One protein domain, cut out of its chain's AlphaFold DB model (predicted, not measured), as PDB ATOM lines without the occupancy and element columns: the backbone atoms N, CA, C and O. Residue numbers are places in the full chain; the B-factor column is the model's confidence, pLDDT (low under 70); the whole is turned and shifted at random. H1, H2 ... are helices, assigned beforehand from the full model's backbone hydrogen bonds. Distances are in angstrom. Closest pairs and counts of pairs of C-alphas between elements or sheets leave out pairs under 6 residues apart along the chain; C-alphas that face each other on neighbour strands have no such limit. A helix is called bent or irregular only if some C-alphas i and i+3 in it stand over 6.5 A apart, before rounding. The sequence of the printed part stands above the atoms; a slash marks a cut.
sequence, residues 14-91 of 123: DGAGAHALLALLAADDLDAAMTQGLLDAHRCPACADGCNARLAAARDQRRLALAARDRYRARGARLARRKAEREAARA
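What this domain is: This is residues 14 to 91 of the 123 residues of an uncharacterized protein of Thermomonas sp. SY21 (UniProt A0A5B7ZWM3). A small compact head with one long helical arm: H1, H2 and the link of residues 36 to 48 gather at the beginning of the long helix H3, and residues 64 to 91, of which 64 to 90 belong to H3, stick out from that head. The printed part has 78 residues with three named helices, H1, H2 and H3 in order along the chain, and no named strand; the class is all helix. The whole is extended, a rod, with a radius of gyration of the C-alphas of 19.6 A and spans of 66 by 20 by 18 A.

Where its parts are: Find C-alpha 14 at (159.645, 86.793, 146.901); from there H1 runs through residues 14 to 26, 19.9 A long. H1 is irregular: C-alphas 14 and 17 are 7.9 A apart. Next comes H2, residues 30 to 35. Go on to C-alpha 49 at (163.983, 94.961, 159.186), where H3, residues 49 to 90, begins; it runs 61.1 A to C-alpha 90 at (123.286, 139.036, 147.517).

How they stand to each other: H1 and H2 form a helical hairpin. They touch, H1 with residues 21 to 25 alone, and the closest C-alphas, of Leu 21 and Ala 33, are 5.6 A apart. They run opposite ways at a steep tilt of 37 degrees, only just past shallow. Residues 18 to 22 of H1 touch residues 51 to 55 of H3, with the closest C-alphas, of Leu 22 and Leu 55, 6.5 A apart. These two run the same way at a steep tilt of 66 degrees. H2 and H3 are near each other, with 6 pairs of C-alphas within 10 A. In H2 and H3 every O i to N i+4 pair is within hydrogen-bond range; in H1, 8 of 9 are.

The domain as a whole: Look at C-alphas 46 and 91, the two farthest apart, at 66.9 A. Without residues 64 to 91, which stand free, the body spans 26 by 19 by 18 A. The link from H1 to H2 is tight, and the one from H2 to H3 is long, with 13 residues. The printed part has no cut, and no printed residue is under 70 in pLDDT.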
ATOM      1  N   ASP A  14     160.858  86.345 146.199       90.12
ATOM      2  CA  ASP A  14     159.645  86.793 146.901       90.12
ATOM      3  C   ASP A  14     159.697  88.292 147.247       90.12
ATOM      4  O   ASP A  14     158.674  88.933 147.476       90.12
ATOM      5  N   GLY A  15     160.905  88.867 147.288       92.88
ATOM      6  CA  GLY A  15     161.155  90.281 147.548       92.88
ATOM      7  C   GLY A  15     161.268  91.162 146.308       92.88
ATOM      8  O   GLY A  15     161.491  92.359 146.468       92.88
ATOM      9  N   ALA A  16     161.131  90.622 145.091       93.81
ATOM     10  CA  ALA A  16     161.490  91.335 143.860       93.81
ATOM     11  C   ALA A  16     160.823  92.719 143.729       93.81
ATOM     12  O   ALA A  16     161.494  93.694 143.387       93.81
ATOM     13  N   GLY A  17     159.532  92.827 144.066       94.88
ATOM     14  CA  GLY A  17     158.813  94.107 144.060       94.88
ATOM     15  C   GLY A  17     159.341  95.096 145.104       94.88
ATOM     16  O   GLY A  17     159.569  96.264 144.798       94.88
ATOM     17  N   ALA A  18     159.617  94.626 146.324       96.12
ATOM     18  CA  ALA A  18     160.202  95.454 147.378       96.12
ATOM     19  C   ALA A  18     161.610  95.945 147.001       96.12
ATOM     20  O   ALA A  18     161.951  97.095 147.272       96.12
ATOM     21  N   HIS A  19     162.420  95.101 146.354       96.50
ATOM     22  CA  HIS A  19     163.770  95.463 145.920       96.50
ATOM     23  C   HIS A  19     163.750  96.528 144.823       96.50
ATOM     24  O   HIS A  19     164.503  97.497 144.913       96.50
ATOM     25  N   ALA A  20     162.868  96.380 143.827       96.25
ATOM     26  CA  ALA A  20     162.701  97.365 142.762       96.25
ATOM     27  C   ALA A  20     162.301  98.737 143.330       96.25
ATOM     28  O   ALA A  20     162.934  99.745 143.021       96.25
ATOM     29  N   LEU A  21     161.331  98.766 144.247       97.25
ATOM     30  CA  LEU A  21     160.911 100.002 144.908       97.25
ATOM     31  C   LEU A  21     162.024 100.616 145.762       97.25
ATOM     32  O   LEU A  21     162.236 101.824 145.711       97.25
ATOM     33  N   LEU A  22     162.765  99.810 146.525       96.81
ATOM     34  CA  LEU A  22     163.900 100.299 147.314       96.81
ATOM     35  C   LEU A  22     165.017 100.871 146.431       96.81
ATOM     36  O   LEU A  22     165.655 101.838 146.842       96.81
ATOM     37  N   ALA A  23     165.232 100.318 145.235       96.88
ATOM     38  CA  ALA A  23     166.185 100.852 144.265       96.88
ATOM     39  C   ALA A  23     165.740 102.210 143.712       96.88
ATOM     40  O   ALA A  23     166.539 103.144 143.700       96.88
ATOM     41  N   LEU A  24     164.465 102.354 143.340       97.44
ATOM     42  CA  LEU A  24     163.912 103.634 142.883       97.44
ATOM     43  C   LEU A  24     163.955 104.699 143.983       97.44
ATOM     44  O   LEU A  24     164.386 105.820 143.741       97.44
ATOM     45  N   LEU A  25     163.608 104.328 145.220       96.31
ATOM     46  CA  LEU A  25     163.717 105.222 146.376       96.31
ATOM     47  C   LEU A  25     165.171 105.612 146.684       96.31
ATOM     48  O   LEU A  25     165.419 106.727 147.124       96.31
ATOM     49  N   ALA A  26     166.137 104.712 146.480       96.06
ATOM     50  CA  ALA A  26     167.556 105.029 146.648       96.06
ATOM     51  C   ALA A  26     168.083 105.973 145.554       96.06
ATOM     52  O   ALA A  26     168.996 106.749 145.819       96.06
ATOM     53  N   ALA A  27     167.497 105.916 144.356       97.06
ATOM     54  CA  ALA A  27     167.777 106.826 143.247       97.06
ATOM     55  C   ALA A  27     166.979 108.144 143.315       97.06
ATOM     56  O   ALA A  27     167.095 108.960 142.408       97.06
ATOM     57  N   ASP A  28     166.171 108.339 144.365       96.56
ATOM     58  CA  ASP A  28     165.241 109.465 144.529       96.56
ATOM     59  C   ASP A  28     164.207 109.601 143.384       96.56
ATOM     60  O   ASP A  28     163.601 110.652 143.177       96.56
ATOM     61  N   ASP A  29     163.950 108.510 142.651       97.69
ATOM     62  CA  ASP A  29     162.958 108.455 141.574       97.69
ATOM     63  C   ASP A  29     161.583 108.068 142.132       97.69
ATOM     64  O   ASP A  29     161.093 106.930 142.049       97.69
ATOM     65  N   LEU A  30     160.967 109.053 142.777       95.81
ATOM     66  CA  LEU A  30     159.680 108.890 143.443       95.81
ATOM     67  C   LEU A  30     158.534 108.649 142.448       95.81
ATOM     68  O   LEU A  30     157.577 107.944 142.776       95.81
ATOM     69  N   ASP A  31     158.611 109.205 141.240       97.06
ATOM     70  CA  ASP A  31     157.559 109.073 140.229       97.06
ATOM     71  C   ASP A  31     157.545 107.671 139.611       97.06
ATOM     72  O   ASP A  31     156.472 107.059 139.479       97.06
ATOM     73  N   ALA A  32     158.719 107.102 139.329       97.50
ATOM     74  CA  ALA A  32     158.816 105.701 138.941       97.50
ATOM     75  C   ALA A  32     158.351 104.778 140.078       97.50
ATOM     76  O   ALA A  32     157.597 103.833 139.827       97.50
ATOM     77  N   ALA A  33     158.721 105.067 141.332       97.44
ATOM     78  CA  ALA A  33     158.279 104.267 142.478       97.44
ATOM     79  C   ALA A  33     156.747 104.292 142.632       97.44
ATOM     80  O   ALA A  33     156.114 103.258 142.860       97.44
ATOM     81  N   MET A  34     156.127 105.462 142.456       97.38
ATOM     82  CA  MET A  34     154.670 105.608 142.431       97.38
ATOM     83  C   MET A  34     154.032 104.803 141.297       97.38
ATOM     84  O   MET A  34     153.035 104.121 141.532       97.38
ATOM     85  N   THR A  35     154.620 104.843 140.098       97.50
ATOM     86  CA  THR A  35     154.154 104.080 138.927       97.50
ATOM     87  C   THR A  35     154.219 102.572 139.164       97.50
ATOM     88  O   THR A  35     153.318 101.844 138.759       97.50
ATOM     89  N   GLN A  36     155.240 102.101 139.880       95.94
ATOM     90  CA  GLN A  36     155.391 100.693 140.257       95.94
ATOM     91  C   GLN A  36     154.524 100.257 141.449       95.94
ATOM     92  O   GLN A  36     154.604  99.106 141.874       95.94
ATOM     93  N   GLY A  37     153.687 101.143 141.997       97.06
ATOM     94  CA  GLY A  37     152.771 100.783 143.078       97.06
ATOM     95  C   GLY A  37     153.375 100.897 144.479       97.06
ATOM     96  O   GLY A  37     153.024 100.111 145.357       97.06
ATOM     97  N   LEU A  38     154.226 101.901 144.741       97.62
ATOM     98  CA  LEU A  38     154.754 102.205 146.086       97.62
ATOM     99  C   LEU A  38     153.667 102.216 147.179       97.62
ATOM    100  O   LEU A  38     153.916 101.808 148.314       97.62
ATOM    101  N   LEU A  39     152.459 102.679 146.852       97.19
ATOM    102  CA  LEU A  39     151.350 102.757 147.802       97.19
ATOM    103  C   LEU A  39     150.847 101.390 148.273       97.19
ATOM    104  O   LEU A  39     150.357 101.316 149.398       97.19
ATOM    105  N   ASP A  40     151.009 100.344 147.471       96.00
ATOM    106  CA  ASP A  40     150.523  98.982 147.736       96.00
ATOM    107  C   ASP A  40     151.678  97.994 147.944       96.00
ATOM    108  O   ASP A  40     151.491  96.782 147.999       96.00
ATOM    109  N   ALA A  41     152.888  98.529 148.115       94.56
ATOM    110  CA  ALA A  41     154.098  97.757 148.291       94.56
ATOM    111  C   ALA A  41     154.010  96.785 149.478       94.56
ATOM    112  O   ALA A  41     153.648  97.159 150.606       94.56
ATOM    113  N   HIS A  42     154.418  95.543 149.220       93.38
ATOM    114  CA  HIS A  42     154.574  94.499 150.225       93.38
ATOM    115  C   HIS A  42     156.018  94.424 150.726       93.38
ATOM    116  O   HIS A  42     156.965  94.775 150.024       93.38
ATOM    117  N   ARG A  43     156.184  93.957 151.967       94.50
ATOM    118  CA  ARG A  43     157.504  93.740 152.568       94.50
ATOM    119  C   ARG A  43     158.188  92.523 151.946       94.50
ATOM    120  O   ARG A  43     157.514  91.551 151.611       94.50
ATOM    121  N   CYS A  44     159.517  92.522 151.906       95.44
ATOM    122  CA  CYS A  44     160.267  91.302 151.621       95.44
ATOM    123  C   CYS A  44     160.477  90.521 152.935       95.44
ATOM    124  O   CYS A  44     161.018  91.090 153.888       95.44
ATOM    125  N   PRO A  45     160.088  89.234 153.024       93.12
ATOM    126  CA  PRO A  45     160.254  88.445 154.246       93.12
ATOM    127  C   PRO A  45     161.721  88.108 154.557       93.12
ATOM    128  O   PRO A  45     162.051  87.894 155.716       93.12
ATOM    129  N   ALA A  46     162.589  88.085 153.541       94.44
ATOM    130  CA  ALA A  46     164.010  87.757 153.664       94.44
ATOM    131  C   ALA A  46     164.921  88.992 153.813       94.44
ATOM    132  O   ALA A  46     166.137  88.857 153.939       94.44
ATOM    133  N   CYS A  47     164.361  90.203 153.753       94.44
ATOM    134  CA  CYS A  47     165.110  91.435 153.971       94.44
ATOM    135  C   CYS A  47     165.267  91.726 155.465       94.44
ATOM    136  O   CYS A  47     164.355  91.483 156.252       94.44
ATOM    137  N   ALA A  48     166.382  92.368 155.822       92.00
ATOM    138  CA  ALA A  48     166.559  92.956 157.144       92.00
ATOM    139  C   ALA A  48     165.454  93.984 157.455       92.00
ATOM    140  O   ALA A  48     165.009  94.721 156.563       92.00
ATOM    141  N   ASP A  49     165.077  94.093 158.730       92.62
ATOM    142  CA  ASP A  49     163.983  94.961 159.186       92.62
ATOM    143  C   ASP A  49     164.162  96.422 158.765       92.62
ATOM    144  O   ASP A  49     163.195  97.071 158.372       92.62
ATOM    145  N   GLY A  50     165.401  96.922 158.729       95.75
ATOM    146  CA  GLY A  50     165.699  98.280 158.266       95.75
ATOM    147  C   GLY A  50     165.264  98.553 156.819       95.75
ATOM    148  O   GLY A  50     164.805  99.651 156.510       95.75
ATOM    149  N   CYS A  51     165.331  97.561 155.923       95.25
ATOM    150  CA  CYS A  51     164.880  97.716 154.533       95.25
ATOM    151  C   CYS A  51     163.355  97.831 154.463       95.25
ATOM    152  O   CYS A  51     162.820  98.724 153.805       95.25
ATOM    153  N   ASN A  52     162.662  96.954 155.192       95.62
ATOM    154  CA  ASN A  52     161.205  96.955 155.263       95.62
ATOM    155  C   ASN A  52     160.678  98.223 155.952       95.62
ATOM    156  O   ASN A  52     159.687  98.793 155.498       95.62
ATOM    157  N   ALA A  53     161.371  98.711 156.983       96.88
ATOM    158  CA  ALA A  53     161.052  99.965 157.656       96.88
ATOM    159  C   ALA A  53     161.189 101.172 156.716       96.88
ATOM    160  O   ALA A  53     160.299 102.020 156.691       96.88
ATOM    161  N   ARG A  54     162.245 101.234 155.891       96.56
ATOM    162  CA  ARG A  54     162.411 102.301 154.884       96.56
ATOM    163  C   ARG A  54     161.289 102.294 153.847       96.56
ATOM    164  O   ARG A  54     160.734 103.349 153.547       96.56
ATOM    165  N   LEU A  55     160.933 101.116 153.334       96.81
ATOM    166  CA  LEU A  55     159.832 100.975 152.381       96.81
ATOM    167  C   LEU A  55     158.491 101.400 153.002       96.81
ATOM    168  O   LEU A  55     157.740 102.161 152.391       96.81
ATOM    169  N   ALA A  56     158.212 100.953 154.230       97.38
ATOM    170  CA  ALA A  56     157.002 101.322 154.960       97.38
ATOM    171  C   ALA A  56     156.936 102.834 155.226       97.38
ATOM    172  O   ALA A  56     155.914 103.454 154.943       97.38
ATOM    173  N   ALA A  57     158.036 103.440 155.681       97.38
ATOM    174  CA  ALA A  57     158.114 104.876 155.936       97.38
ATOM    175  C   ALA A  57     157.836 105.700 154.668       97.38
ATOM    176  O   ALA A  57     157.019 106.619 154.706       97.38
ATOM    177  N   ALA A  58     158.449 105.339 153.533       97.50
ATOM    178  CA  ALA A  58     158.222 106.019 152.258       97.50
ATOM    179  C   ALA A  58     156.753 105.928 151.808       97.50
ATOM    180  O   ALA A  58     156.139 106.935 151.433       97.50
ATOM    181  N   ARG A  59     156.158 104.733 151.901       97.75
ATOM    182  CA  ARG A  59     154.741 104.507 151.597       97.75
ATOM    183  C   ARG A  59     153.833 105.359 152.482       97.75
ATOM    184  O   ARG A  59     152.929 106.034 151.983       97.75
ATOM    185  N   ASP A  60     154.062 105.335 153.788       97.56
ATOM    186  CA  ASP A  60     153.181 105.979 154.757       97.56
ATOM    187  C   ASP A  60     153.300 107.508 154.679       97.56
ATOM    188  O   ASP A  60     152.279 108.201 154.646       97.56
ATOM    189  N   GLN A  61     154.513 108.045 154.506       97.50
ATOM    190  CA  GLN A  61     154.735 109.466 154.223       97.50
ATOM    191  C   GLN A  61     153.946 109.915 152.986       97.50
ATOM    192  O   GLN A  61     153.298 110.970 153.000       97.50
ATOM    193  N   ARG A  62     153.939 109.106 151.920       96.81
ATOM    194  CA  ARG A  62     153.197 109.432 150.700       96.81
ATOM    195  C   ARG A  62     151.684 109.388 150.906       96.81
ATOM    196  O   ARG A  62     150.988 110.297 150.446       96.81
ATOM    197  N   ARG A  63     151.170 108.384 151.618       97.56
ATOM    198  CA  ARG A  63     149.742 108.290 151.978       97.56
ATOM    199  C   ARG A  63     149.296 109.503 152.795       97.56
ATOM    200  O   ARG A  63     148.264 110.102 152.491       97.56
ATOM    201  N   LEU A  64     150.104 109.923 153.770       98.19
ATOM    202  CA  LEU A  64     149.844 111.119 154.576       98.19
ATOM    203  C   LEU A  64     149.790 112.390 153.720       98.19
ATOM    204  O   LEU A  64     148.863 113.195 153.872       98.19
ATOM    205  N   ALA A  65     150.738 112.557 152.795       97.62
ATOM    206  CA  ALA A  65     150.770 113.699 151.886       97.62
ATOM    207  C   ALA A  65     149.531 113.748 150.975       97.62
ATOM    208  O   ALA A  65     148.928 114.811 150.805       97.62
ATOM    209  N   LEU A  66     149.108 112.608 150.420       96.94
ATOM    210  CA  LEU A  66     147.898 112.521 149.597       96.94
ATOM    211  C   LEU A  66     146.642 112.863 150.404       96.94
ATOM    212  O   LEU A  66     145.888 113.752 150.009       96.94
ATOM    213  N   ALA A  67     146.492 112.283 151.595       98.12
ATOM    214  CA  ALA A  67     145.379 112.604 152.483       98.12
ATOM    215  C   ALA A  67     145.339 114.102 152.850       98.12
ATOM    216  O   ALA A  67     144.265 114.697 152.950       98.12
ATOM    217  N   ALA A  68     146.497 114.746 153.038       98.44
ATOM    218  CA  ALA A  68     146.571 116.187 153.284       98.44
ATOM    219  C   ALA A  68     146.090 117.013 152.081       98.44
ATOM    220  O   ALA A  68     145.311 117.958 152.257       98.44
ATOM    221  N   ARG A  69     146.491 116.629 150.862       98.12
ATOM    222  CA  ARG A  69     146.019 117.259 149.617       98.12
ATOM    223  C   ARG A  69     144.506 117.127 149.465       98.12
ATOM    224  O   ARG A  69     143.844 118.102 149.106       98.12
ATOM    225  N   ASP A  70     143.948 115.972 149.801       98.44
ATOM    226  CA  ASP A  70     142.505 115.744 149.710       98.44
ATOM    227  C   ASP A  70     141.728 116.575 150.733       98.44
ATOM    228  O   ASP A  70     140.734 117.219 150.382       98.44
ATOM    229  N   ARG A  71     142.224 116.689 151.975       98.56
ATOM    230  CA  ARG A  71     141.642 117.604 152.977       98.56
ATOM    231  C   ARG A  71     141.645 119.055 152.499       98.56
ATOM    232  O   ARG A  71     140.645 119.759 152.678       98.56
ATOM    233  N   TYR A  72     142.743 119.499 151.886       98.44
ATOM    234  CA  TYR A  72     142.855 120.841 151.317       98.44
ATOM    235  C   TYR A  72     141.816 121.072 150.211       98.44
ATOM    236  O   TYR A  72     141.050 122.038 150.280       98.44
ATOM    237  N   ARG A  73     141.713 120.150 149.246       98.31
ATOM    238  CA  ARG A  73     140.720 120.211 148.159       98.31
ATOM    239  C   ARG A  73     139.290 120.227 148.692       98.31
ATOM    240  O   ARG A  73     138.494 121.077 148.292       98.31
ATOM    241  N   ALA A  74     138.978 119.360 149.652       98.50
ATOM    242  CA  ALA A  74     137.664 119.309 150.283       98.50
ATOM    243  C   ALA A  74     137.322 120.629 150.992       98.50
ATOM    244  O   ALA A  74     136.192 121.113 150.896       98.50
ATOM    245  N   ARG A  75     138.290 121.245 151.685       98.44
ATOM    246  CA  ARG A  75     138.115 122.573 152.293       98.44
ATOM    247  C   ARG A  75     137.853 123.640 151.232       98.44
ATOM    248  O   ARG A  75     136.925 124.426 151.415       98.44
ATOM    249  N   GLY A  76     138.615 123.641 150.142       98.38
ATOM    250  CA  GLY A  76     138.408 124.545 149.008       98.38
ATOM    251  C   GLY A  76     136.994 124.438 148.437       98.38
ATOM    252  O   GLY A  76     136.293 125.443 148.352       98.38
ATOM    253  N   ALA A  77     136.524 123.216 148.170       98.38
ATOM    254  CA  ALA A  77     135.169 122.969 147.675       98.38
ATOM    255  C   ALA A  77     134.086 123.486 148.641       98.38
ATOM    256  O   ALA A  77     133.123 124.117 148.209       98.38
ATOM    257  N   ARG A  78     134.250 123.282 149.957       98.19
ATOM    258  CA  ARG A  78     133.317 123.823 150.966       98.19
ATOM    259  C   ARG A  78     133.259 125.349 150.939       98.19
ATOM    260  O   ARG A  78     132.175 125.919 151.025       98.19
ATOM    261  N   LEU A  79     134.410 126.010 150.848       98.38
ATOM    262  CA  LEU A  79     134.474 127.471 150.807       98.38
ATOM    263  C   LEU A  79     133.880 128.032 149.513       98.38
ATOM    264  O   LEU A  79     133.146 129.013 149.577       98.38
ATOM    265  N   ALA A  80     134.140 127.387 148.374       98.12
ATOM    266  CA  ALA A  80     133.565 127.767 147.087       98.12
ATOM    267  C   ALA A  80     132.029 127.702 147.111       98.12
ATOM    268  O   ALA A  80     131.381 128.665 146.710       98.12
ATOM    269  N   ARG A  81     131.447 126.631 147.673       97.50
ATOM    270  CA  ARG A  81     129.985 126.524 147.846       97.50
ATOM    271  C   ARG A  81     129.420 127.649 148.707       97.50
ATOM    272  O   ARG A  81     128.523 128.358 148.271       97.50
ATOM    273  N   ARG A  82     130.010 127.891 149.882       97.50
ATOM    274  CA  ARG A  82     129.574 128.978 150.778       97.50
ATOM    275  C   ARG A  82     129.695 130.357 150.132       97.50
ATOM    276  O   ARG A  82     128.904 131.245 150.435       97.50
ATOM    277  N   LYS A  83     130.713 130.568 149.291       97.00
ATOM    278  CA  LYS A  83     130.870 131.804 148.520       97.00
ATOM    279  C   LYS A  83     129.731 131.949 147.508       97.00
ATOM    280  O   LYS A  83     129.066 132.977 147.535       97.00
ATOM    281  N   ALA A  84     129.460 130.910 146.717       95.50
ATOM    282  CA  ALA A  84     128.380 130.908 145.731       95.50
ATOM    283  C   ALA A  84     126.996 131.125 146.374       95.50
ATOM    284  O   ALA A  84     126.222 131.944 145.894       95.50
ATOM    285  N   GLU A  85     126.709 130.471 147.505       95.38
ATOM    286  CA  GLU A  85     125.467 130.669 148.274       95.38
ATOM    287  C   GLU A  85     125.301 132.129 148.725       95.38
ATOM    288  O   GLU A  85     124.228 132.715 148.599       95.38
ATOM    289  N   ARG A  86     126.379 132.744 149.227       95.19
ATOM    290  CA  ARG A  86     126.367 134.154 149.646       95.19
ATOM    291  C   ARG A  86     126.209 135.110 148.473       95.19
ATOM    292  O   ARG A  86     125.550 136.130 148.625       95.19
ATOM    293  N   GLU A  87     126.833 134.817 147.340       93.44
ATOM    294  CA  GLU A  87     126.687 135.611 146.118       93.44
ATOM    295  C   GLU A  87     125.260 135.516 145.571       93.44
ATOM    296  O   GLU A  87     124.673 136.551 145.275       93.44
ATOM    297  N   ALA A  88     124.660 134.323 145.552       90.44
ATOM    298  CA  ALA A  88     123.264 134.127 145.162       90.44
ATOM    299  C   ALA A  88     122.285 134.868 146.089       90.44
ATOM    300  O   ALA A  88     121.355 135.503 145.607       90.44
ATOM    301  N   ALA A  89     122.521 134.853 147.406       89.69
ATOM    302  CA  ALA A  89     121.702 135.599 148.366       89.69
ATOM    303  C   ALA A  89     121.858 137.129 148.248       89.69
ATOM    304  O   ALA A  89     120.959 137.872 148.631       89.69
ATOM    305  N   ARG A  90     123.011 137.607 147.756       88.62
ATOM    306  CA  ARG A  90     123.286 139.036 147.517       88.62
ATOM    307  C   ARG A  90     122.844 139.509 146.142       88.62
ATOM    308  O   ARG A  90     122.730 140.718 145.954       88.62
ATOM    309  N   ALA A  91     122.663 138.598 145.188       76.12
ATOM    310  CA  ALA A  91     122.139 138.950 143.886       76.12
ATOM    311  C   ALA A  91     120.778 139.619 144.123       76.12
ATOM    312  O   ALA A  91     119.929 139.024 144.794       76.12
TER     313      ALA A  91